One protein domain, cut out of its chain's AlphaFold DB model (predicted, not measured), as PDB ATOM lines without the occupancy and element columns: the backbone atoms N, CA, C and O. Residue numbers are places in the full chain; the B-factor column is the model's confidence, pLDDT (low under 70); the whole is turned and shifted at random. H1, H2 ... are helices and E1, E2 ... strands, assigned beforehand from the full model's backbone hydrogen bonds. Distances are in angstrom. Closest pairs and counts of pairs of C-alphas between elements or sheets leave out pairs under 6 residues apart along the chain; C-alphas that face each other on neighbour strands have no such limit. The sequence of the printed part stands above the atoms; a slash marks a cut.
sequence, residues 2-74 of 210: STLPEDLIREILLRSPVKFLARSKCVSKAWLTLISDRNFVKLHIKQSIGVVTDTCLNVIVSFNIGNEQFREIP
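What this domain is: This is residues 2 to 74 of the 210 residues of the protein "F-box domain" of Macleaya cordata (UniProt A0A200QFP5). Four short helices cluster with H1 in the middle, and an antiparallel two-stranded hairpin, E1 and E2, lies beyond H1 on the side away from H4, only just apart from H1. 73 residues are printed, with H1, H2, H3, H4, E1, E2 in that order: mixed, helices and strands, compact, radius of gyration of the C-alphas 12.3 A, spans 32 by 28 by 18 A.

Where its parts are: Find C-alpha 6 at (-5.862, 23.281, 95.401), where H1, residues 6 to 14, begins. H2 is residues 18 to 24, H3 29 to 36, H4 38 to 48, 15.5 A long. E1, residues 60 to 64, precedes E2, 69 to 73, ending at C-alpha 73 (-21.758, 28.430, 97.236).

How they stand to each other: See H1 touch H4 at a steep tilt of 52 degrees, closest C-alphas Leu 14 and His 44, 5.1 A. H2 and H3, a helical hairpin, only just touch, with 3 pairs of C-alphas within 8 A, closest Ser 24 and Trp 31, 7.0 A. H1 and E2 are only just apart, closest 8.1 A. Across the hairpin E1 and E2, N 62 and O 71 are within hydrogen-bond range, 2.8 A. In H1, H2, H3 and H4 every O i to N i+4 pair is within range.

The domain as a whole: The farthest C-alphas, Val 51 and Gly 66, are 33.6 A apart. The printed part has no cut; H4 to E1 is a long link. Residues 2 and 47 to 57 have pLDDT under 70.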
ATOM      1  N   SER A   2     -12.691  25.998 106.101       48.78
ATOM      2  CA  SER A   2     -12.559  25.150 104.913       48.78
ATOM      3  C   SER A   2     -11.896  25.944 103.787       48.78
ATOM      4  O   SER A   2     -12.526  26.779 103.142       48.78
ATOM      5  N   THR A   3     -10.600  25.725 103.578       70.06
ATOM      6  CA  THR A   3      -9.888  26.199 102.387       70.06
ATOM      7  C   THR A   3     -10.289  25.333 101.198       70.06
ATOM      8  O   THR A   3     -10.294  24.108 101.310       70.06
ATOM      9  N   LEU A   4     -10.645  25.959 100.074       73.75
ATOM     10  CA  LEU A   4     -10.957  25.235  98.841       73.75
ATOM     11  C   LEU A   4      -9.744  24.368  98.429       73.75
ATOM     12  O   LEU A   4      -8.629  24.896  98.442       73.75
ATOM     13  N   PRO A   5      -9.928  23.081  98.071       82.06
ATOM     14  CA  PRO A   5      -8.846  22.228  97.581       82.06
ATOM     15  C   PRO A   5      -8.075  22.865  96.419       82.06
ATOM     16  O   PRO A   5      -8.667  23.499  95.542       82.06
ATOM     17  N   GLU A   6      -6.757  22.671  96.394       80.94
ATOM     18  CA  GLU A   6      -5.862  23.281  95.401       80.94
ATOM     19  C   GLU A   6      -6.220  22.884  93.958       80.94
ATOM     20  O   GLU A   6      -6.171  23.720  93.054       80.94
ATOM     21  N   ASP A   7      -6.698  21.654  93.755       80.69
ATOM     22  CA  ASP A   7      -7.150  21.162  92.450       80.69
ATOM     23  C   ASP A   7      -8.339  21.961  91.895       80.69
ATOM     24  O   ASP A   7      -8.377  22.283  90.706       80.69
ATOM     25  N   LEU A   8      -9.277  22.364  92.762       81.00
ATOM     26  CA  LEU A   8     -10.418  23.191  92.361       81.00
ATOM     27  C   LEU A   8      -9.982  24.620  92.050       81.00
ATOM     28  O   LEU A   8     -10.455  25.212  91.081       81.00
ATOM     29  N   ILE A   9      -9.052  25.175  92.833       82.94
ATOM     30  CA  ILE A   9      -8.456  26.488  92.546       82.94
ATOM     31  C   ILE A   9      -7.803  26.462  91.163       82.94
ATOM     32  O   ILE A   9      -8.041  27.352  90.344       82.94
ATOM     33  N   ARG A  10      -7.025  25.415  90.872       86.31
ATOM     34  CA  ARG A  10      -6.390  25.217  89.571       86.31
ATOM     35  C   ARG A  10      -7.417  25.148  88.446       86.31
ATOM     36  O   ARG A  10      -7.249  25.853  87.455       86.31
ATOM     37  N   GLU A  11      -8.477  24.358  88.588       82.12
ATOM     38  CA  GLU A  11      -9.521  24.228  87.567       82.12
ATOM     39  C   GLU A  11     -10.255  25.556  87.302       82.12
ATOM     40  O   GLU A  11     -10.480  25.927  86.147       82.12
ATOM     41  N   ILE A  12     -10.573  26.318  88.354       82.56
ATOM     42  CA  ILE A  12     -11.206  27.642  88.238       82.56
ATOM     43  C   ILE A  12     -10.299  28.608  87.482       82.56
ATOM     44  O   ILE A  12     -10.751  29.309  86.572       82.56
ATOM     45  N   LEU A  13      -9.020  28.658  87.852       84.19
ATOM     46  CA  LEU A  13      -8.053  29.534  87.204       84.19
ATOM     47  C   LEU A  13      -7.848  29.119  85.739       84.19
ATOM     48  O   LEU A  13      -7.832  29.985  84.867       84.19
ATOM     49  N   LEU A  14      -7.791  27.820  85.431       83.19
ATOM     50  CA  LEU A  14      -7.693  27.333  84.050       83.19
ATOM     51  C   LEU A  14      -8.881  27.794  83.179       83.19
ATOM     52  O   LEU A  14      -8.690  28.148  82.019       83.19
ATOM     53  N   ARG A  15     -10.086  27.896  83.753       75.25
ATOM     54  CA  ARG A  15     -11.297  28.383  83.060       75.25
ATOM     55  C   ARG A  15     -11.460  29.905  83.068       75.25
ATOM     56  O   ARG A  15     -12.386  30.431  82.446       75.25
ATOM     57  N   SER A  16     -10.600  30.629  83.780       80.00
ATOM     58  CA  SER A  16     -10.726  32.075  83.947       80.00
ATOM     59  C   SER A  16     -10.152  32.850  82.751       80.00
ATOM     60  O   SER A  16      -9.154  32.433  82.155       80.00
ATOM     61  N   PRO A  17     -10.717  34.023  82.394       78.81
ATOM     62  CA  PRO A  17     -10.156  34.875  81.348       78.81
ATOM     63  C   PRO A  17      -8.725  35.327  81.666       78.81
ATOM     64  O   PRO A  17      -8.411  35.646  82.813       78.81
ATOM     65  N   VAL A  18      -7.879  35.482  80.640       78.62
ATOM     66  CA  VAL A  18      -6.467  35.900  80.796       78.62
ATOM     67  C   VAL A  18      -6.330  37.207  81.588       78.62
ATOM     68  O   VAL A  18      -5.454  37.328  82.440       78.62
ATOM     69  N   LYS A  19      -7.234  38.176  81.371       76.44
ATOM     70  CA  LYS A  19      -7.248  39.448  82.118       76.44
ATOM     71  C   LYS A  19      -7.485  39.249  83.617       76.44
ATOM     72  O   LYS A  19      -6.909  39.977  84.420       76.44
ATOM     73  N   PHE A  20      -8.339  38.291  83.983       81.44
ATOM     74  CA  PHE A  20      -8.566  37.942  85.382       81.44
ATOM     75  C   PHE A  20      -7.298  37.319  85.962       81.44
ATOM     76  O   PHE A  20      -6.774  37.839  86.937       81.44
ATOM     77  N   LEU A  21      -6.728  36.319  85.284       85.62
ATOM     78  CA  LEU A  21      -5.496  35.651  85.714       85.62
ATOM     79  C   LEU A  21      -4.320  36.604  85.919       85.62
ATOM     80  O   LEU A  21      -3.604  36.487  86.908       85.62
ATOM     81  N   ALA A  22      -4.137  37.571  85.016       84.88
ATOM     82  CA  ALA A  22      -3.085  38.573  85.138       84.88
ATOM     83  C   ALA A  22      -3.215  39.393  86.432       84.88
ATOM     84  O   ALA A  22      -2.216  39.626  87.106       84.88
ATOM     85  N   ARG A  23      -4.442  39.777  86.807       85.00
ATOM     86  CA  ARG A  23      -4.720  40.460  88.081       85.00
ATOM     87  C   ARG A  23      -4.573  39.507  89.263       85.00
ATOM     88  O   ARG A  23      -4.013  39.874  90.281       85.00
ATOM     89  N   SER A  24      -5.006  38.261  89.120       82.88
ATOM     90  CA  SER A  24      -4.947  37.258  90.182       82.88
ATOM     91  C   SER A  24      -3.526  36.877  90.611       82.88
ATOM     92  O   SER A  24      -3.333  36.396  91.725       82.88
ATOM     93  N   LYS A  25      -2.511  37.133  89.775       85.81
ATOM     94  CA  LYS A  25      -1.097  36.943  90.137       85.81
ATOM     95  C   LYS A  25      -0.659  37.754  91.360       85.81
ATOM     96  O   LYS A  25       0.278  37.338  92.029       85.81
ATOM     97  N   CYS A  26      -1.304  38.883  91.660       83.94
ATOM     98  CA  CYS A  26      -0.952  39.699  92.825       83.94
ATOM     99  C   CYS A  26      -1.696  39.304  94.110       83.94
ATOM    100  O   CYS A  26      -1.413  39.883  95.150       83.94
ATOM    101  N   VAL A  27      -2.623  38.338  94.049       82.56
ATOM    102  CA  VAL A  27      -3.459  37.935  95.196       82.56
ATOM    103  C   VAL A  27      -2.657  37.114  96.209       82.56
ATOM    104  O   VAL A  27      -2.781  37.296  97.409       82.56
ATOM    105  N   SER A  28      -1.796  36.198  95.757       83.94
ATOM    106  CA  SER A  28      -0.904  35.466  96.665       83.94
ATOM    107  C   SER A  28       0.313  34.898  95.944       83.94
ATOM    108  O   SER A  28       0.291  34.667  94.733       83.94
ATOM    109  N   LYS A  29       1.367  34.583  96.709       85.88
ATOM    110  CA  LYS A  29       2.558  33.897  96.178       85.88
ATOM    111  C   LYS A  29       2.215  32.539  95.560       85.88
ATOM    112  O   LYS A  29       2.759  32.201  94.517       85.88
ATOM    113  N   ALA A  30       1.286  31.792  96.160       88.19
ATOM    114  CA  ALA A  30       0.864  30.490  95.645       88.19
ATOM    115  C   ALA A  30       0.208  30.615  94.259       88.19
ATOM    116  O   ALA A  30       0.528  29.862  93.342       88.19
ATOM    117  N   TRP A  31      -0.652  31.621  94.072       87.75
ATOM    118  CA  TRP A  31      -1.304  31.874  92.787       87.75
ATOM    119  C   TRP A  31      -0.330  32.400  91.740       87.75
ATOM    120  O   TRP A  31      -0.410  31.998  90.582       87.75
ATOM    121  N   LEU A  32       0.612  33.263  92.128       90.12
ATOM    122  CA  LEU A  32       1.676  33.708  91.233       90.12
ATOM    123  C   LEU A  32       2.465  32.512  90.682       90.12
ATOM    124  O   LEU A  32       2.678  32.443  89.468       90.12
ATOM    125  N   THR A  33       2.846  31.571  91.551       92.38
ATOM    126  CA  THR A  33       3.549  30.339  91.172       92.38
ATOM    127  C   THR A  33       2.687  29.468  90.261       92.38
ATOM    128  O   THR A  33       3.134  29.111  89.174       92.38
ATOM    129  N   LEU A  34       1.437  29.185  90.644       90.06
ATOM    130  CA  LEU A  34       0.526  28.335  89.874       90.06
ATOM    131  C   LEU A  34       0.217  28.906  88.483       90.06
ATOM    132  O   LEU A  34       0.296  28.188  87.494       90.06
ATOM    133  N   ILE A  35      -0.108  30.198  88.381       90.44
ATOM    134  CA  ILE A  35      -0.477  30.840  87.105       90.44
ATOM    135  C   ILE A  35       0.747  30.993  86.188       90.44
ATOM    136  O   ILE A  35       0.608  31.062  84.967       90.44
ATOM    137  N   SER A  36       1.949  31.076  86.760       89.12
ATOM    138  CA  SER A  36       3.195  31.195  85.993       89.12
ATOM    139  C   SER A  36       3.819  29.839  85.639       89.12
ATOM    140  O   SER A  36       4.777  29.804  84.869       89.12
ATOM    141  N   ASP A  37       3.278  28.730  86.155       92.69
ATOM    142  CA  ASP A  37       3.719  27.378  85.820       92.69
ATOM    143  C   ASP A  37       3.496  27.057  84.330       92.69
ATOM    144  O   ASP A  37       2.451  27.350  83.740       92.69
ATOM    145  N   ARG A  38       4.478  26.398  83.703       88.81
ATOM    146  CA  ARG A  38       4.415  26.074  82.268       88.81
ATOM    147  C   ARG A  38       3.285  25.102  81.939       88.81
ATOM    148  O   ARG A  38       2.683  25.226  80.870       88.81
ATOM    149  N   ASN A  39       2.983  24.144  82.820       87.12
ATOM    150  CA  ASN A  39       1.889  23.204  82.580       87.12
ATOM    151  C   ASN A  39       0.543  23.914  82.691       87.12
ATOM    152  O   ASN A  39      -0.331  23.667  81.863       87.12
ATOM    153  N   PHE A  40       0.386  24.819  83.659       88.94
ATOM    154  CA  PHE A  40      -0.798  25.666  83.766       88.94
ATOM    155  C   PHE A  40      -1.024  26.484  82.488       88.94
ATOM    156  O   PHE A  40      -2.100  26.401  81.901       88.94
ATOM    157  N   VAL A  41      -0.005  27.199  81.996       85.25
ATOM    158  CA  VAL A  41      -0.105  27.991  80.753       85.25
ATOM    159  C   VAL A  41      -0.477  27.110  79.557       85.25
ATOM    160  O   VAL A  41      -1.375  27.451  78.788       85.25
ATOM    161  N   LYS A  42       0.154  25.937  79.416       80.06
ATOM    162  CA  LYS A  42      -0.150  24.977  78.343       80.06
ATOM    163  C   LYS A  42      -1.589  24.458  78.416       80.06
ATOM    164  O   LYS A  42      -2.236  24.318  77.381       80.06
ATOM    165  N   LEU A  43      -2.086  24.153  79.614       81.19
ATOM    166  CA  LEU A  43      -3.462  23.698  79.827       81.19
ATOM    167  C   LEU A  43      -4.474  24.818  79.560       81.19
ATOM    168  O   LEU A  43      -5.480  24.561  78.907       81.19
ATOM    169  N   HIS A  44      -4.184  26.049  79.985       82.75
ATOM    170  CA  HIS A  44      -5.032  27.219  79.742       82.75
ATOM    171  C   HIS A  44      -5.205  27.489  78.240       82.75
ATOM    172  O   HIS A  44      -6.328  27.649  77.769       82.75
ATOM    173  N   ILE A  45      -4.114  27.409  77.465       75.44
ATOM    174  CA  ILE A  45      -4.149  27.517  75.996       75.44
ATOM    175  C   ILE A  45      -4.954  26.369  75.367       75.44
ATOM    176  O   ILE A  45      -5.757  26.588  74.469       75.44
ATOM    177  N   LYS A  46      -4.787  25.125  75.830       71.88
ATOM    178  CA  LYS A  46      -5.588  23.998  75.314       71.88
ATOM    179  C   LYS A  46      -7.081  24.161  75.605       71.88
ATOM    180  O   LYS A  46      -7.912  23.802  74.772       71.88
ATOM    181  N   GLN A  47      -7.417  24.701  76.774       68.56
ATOM    182  CA  GLN A  47      -8.798  24.906  77.190       68.56
ATOM    183  C   GLN A  47      -9.452  26.083  76.454       68.56
ATOM    184  O   GLN A  47     -10.639  26.007  76.144       68.56
ATOM    185  N   SER A  48      -8.688  27.120  76.085       58.47
ATOM    186  CA  SER A  48      -9.180  28.194  75.210       58.47
ATOM    187  C   SER A  48      -9.441  27.728  73.771       58.47
ATOM    188  O   SER A  48     -10.296  28.302  73.103       58.47
ATOM    189  N   ILE A  49      -8.782  26.649  73.331       57.81
ATOM    190  CA  ILE A  49      -8.990  25.986  72.027       57.81
ATOM    191  C   ILE A  49     -10.158  24.966  72.074       57.81
ATOM    192  O   ILE A  49     -10.535  24.389  71.059       57.81
ATOM    193  N   GLY A  50     -10.798  24.768  73.235       53.38
ATOM    194  CA  GLY A  50     -12.026  23.968  73.359       53.38
ATOM    195  C   GLY A  50     -11.822  22.473  73.631       53.38
ATOM    196  O   GLY A  50     -12.789  21.714  73.574       53.38
ATOM    197  N   VAL A  51     -10.609  22.028  73.979       46.94
ATOM    198  CA  VAL A  51     -10.387  20.645  74.438       46.94
ATOM    199  C   VAL A  51     -10.785  20.548  75.913       46.94
ATOM    200  O   VAL A  51     -10.007  20.870  76.812       46.94
ATOM    201  N   VAL A  52     -12.033  20.159  76.168       51.00
ATOM    202  CA  VAL A  52     -12.582  19.968  77.518       51.00
ATOM    203  C   VAL A  52     -12.188  18.582  78.032       51.00
ATOM    204  O   VAL A  52     -12.597  17.577  77.459       51.00
ATOM    205  N   THR A  53     -11.413  18.509  79.117       42.06
ATOM    206  CA  THR A  53     -11.280  17.276  79.908       42.06
ATOM    207  C   THR A  53     -12.471  17.164  80.853       42.06
ATOM    208  O   THR A  53     -12.768  18.095  81.606       42.06
ATOM    209  N   ASP A  54     -13.174  16.042  80.754       46.50
ATOM    210  CA  ASP A  54     -14.457  15.774  81.392       46.50
ATOM    211  C   ASP A  54     -14.269  15.391  82.870       46.50
ATOM    212  O   ASP A  54     -14.050  14.236  83.218       46.50
ATOM    213  N   THR A  55     -14.329  16.384  83.753       43.84
ATOM    214  CA  THR A  55     -14.625  16.185  85.177       43.84
ATOM    215  C   THR A  55     -15.689  17.199  85.575       43.84
ATOM    216  O   THR A  55     -15.404  18.329  85.966       43.84
ATOM    217  N   CYS A  56     -16.955  16.818  85.399       52.22
ATOM    218  CA  CYS A  56     -18.115  17.637  85.739       52.22
ATOM    219  C   CYS A  56     -18.372  17.640  87.257       52.22
ATOM    220  O   CYS A  56     -19.305  17.000  87.740       52.22
ATOM    221  N   LEU A  57     -17.567  18.372  88.031       56.84
ATOM    222  CA  LEU A  57     -17.959  18.739  89.391       56.84
ATOM    223  C   LEU A  57     -19.007  19.861  89.310       56.84
ATOM    224  O   LEU A  57     -18.715  20.975  88.879       56.84
ATOM    225  N   ASN A  58     -20.244  19.568  89.718       74.06
ATOM    226  CA  ASN A  58     -21.303  20.570  89.847       74.06
ATOM    227  C   ASN A  58     -21.080  21.380  91.133       74.06
ATOM    228  O   ASN A  58     -21.774  21.180  92.120       74.06
ATOM    229  N   VAL A  59     -20.096  22.274  91.140       80.88
ATOM    230  CA  VAL A  59     -19.814  23.168  92.272       80.88
ATOM    231  C   VAL A  59     -19.941  24.614  91.803       80.88
ATOM    232  O   VAL A  59     -19.456  24.973  90.730       80.88
ATOM    233  N   ILE A  60     -20.591  25.464  92.602       85.50
ATOM    234  CA  ILE A  60     -20.535  26.917  92.409       85.50
ATOM    235  C   ILE A  60     -19.454  27.447  93.335       85.50
ATOM    236  O   ILE A  60     -19.536  27.279  94.549       85.50
ATOM    237  N   VAL A  61     -18.459  28.128  92.778       87.38
ATOM    238  CA  VAL A  61     -17.406  28.763  93.570       87.38
ATOM    239  C   VAL A  61     -17.483  30.271  93.405       87.38
ATOM    240  O   VAL A  61     -17.645  30.792  92.303       87.38
ATOM    241  N   SER A  62     -17.370  30.973  94.525       87.69
ATOM    242  CA  SER A  62     -17.244  32.423  94.590       87.69
ATOM    243  C   SER A  62     -15.869  32.810  95.103       87.69
ATOM    244  O   SER A  62     -15.289  32.106  95.926       87.69
ATOM    245  N   PHE A  63     -15.358  33.941  94.628       83.88
ATOM    246  CA  PHE A  63     -14.146  34.559  95.145       83.88
ATOM    247  C   PHE A  63     -14.529  35.853  95.857       83.88
ATOM    248  O   PHE A  63     -15.103  36.757  95.246       83.88
ATOM    249  N   ASN A  64     -14.246  35.934  97.155       81.44
ATOM    250  CA  ASN A  64     -14.453  37.148  97.926       81.44
ATOM    251  C   ASN A  64     -13.219  38.043  97.780       81.44
ATOM    252  O   ASN A  64     -12.127  37.666  98.185       81.44
ATOM    253  N   ILE A  65     -13.413  39.232  97.209       80.44
ATOM    254  CA  ILE A  65     -12.326  40.187  96.958       80.44
ATOM    255  C   ILE A  65     -11.819  40.824  98.260       80.44
ATOM    256  O   ILE A  65     -10.627  41.060  98.389       80.44
ATOM    257  N   GLY A  66     -12.697  41.092  99.232       81.50
ATOM    258  CA  GLY A  66     -12.334  41.818 100.454       81.50
ATOM    259  C   GLY A  66     -11.454  41.022 101.416       81.50
ATOM    260  O   GLY A  66     -10.733  41.613 102.210       81.50
ATOM    261  N   ASN A  67     -11.512  39.691 101.355       83.69
ATOM    262  CA  ASN A  67     -10.673  38.821 102.175       83.69
ATOM    263  C   ASN A  67      -9.904  37.764 101.368       83.69
ATOM    264  O   ASN A  67      -9.346  36.847 101.964       83.69
ATOM    265  N   GLU A  68      -9.915  37.877 100.039       79.69
ATOM    266  CA  GLU A  68      -9.155  37.053  99.090       79.69
ATOM    267  C   GLU A  68      -9.360  35.537  99.232       79.69
ATOM    268  O   GLU A  68      -8.467  34.730  98.973       79.69
ATOM    269  N   GLN A  69     -10.562  35.120  99.627       81.12
ATOM    270  CA  GLN A  69     -10.877  33.710  99.841       81.12
ATOM    271  C   GLN A  69     -11.896  33.193  98.838       81.12
ATOM    272  O   GLN A  69     -12.948  33.799  98.605       81.12
ATOM    273  N   PHE A  70     -11.621  32.002  98.310       82.38
ATOM    274  CA  PHE A  70     -12.647  31.218  97.649       82.38
ATOM    275  C   PHE A  70     -13.612  30.628  98.665       82.38
ATOM    276  O   PHE A  70     -13.220  30.181  99.744       82.38
ATOM    277  N   ARG A  71     -14.883  30.594  98.287       85.56
ATOM    278  CA  ARG A  71     -15.937  29.931  99.039       85.56
ATOM    279  C   ARG A  71     -16.832  29.183  98.080       85.56
ATOM    280  O   ARG A  71     -17.268  29.734  97.066       85.56
ATOM    281  N   GLU A  72     -17.125  27.945  98.434       88.50
ATOM    282  CA  GLU A  72     -18.193  27.199  97.795       88.50
ATOM    283  C   GLU A  72     -19.541  27.847  98.128       88.50
ATOM    284  O   GLU A  72     -19.819  28.208  99.275       88.50
ATOM    285  N   ILE A  73     -20.369  28.025  97.104       89.38
ATOM    286  CA  ILE A  73     -21.758  28.430  97.236       89.38
ATOM    287  C   ILE A  73     -22.611  27.163  97.135       89.38
ATOM    288  O   ILE A  73     -22.464  26.405  96.173       89.38
ATOM    289  N   PRO A  74     -23.547  26.944  98.074       89.44
ATOM    290  CA  PRO A  74     -24.419  25.784  98.020       89.44
ATOM    291  C   PRO A  74     -25.261  25.801  96.744       89.44
ATOM    292  O   PRO A  74     -25.816  26.836  96.371       89.44
TER     293      PRO A  74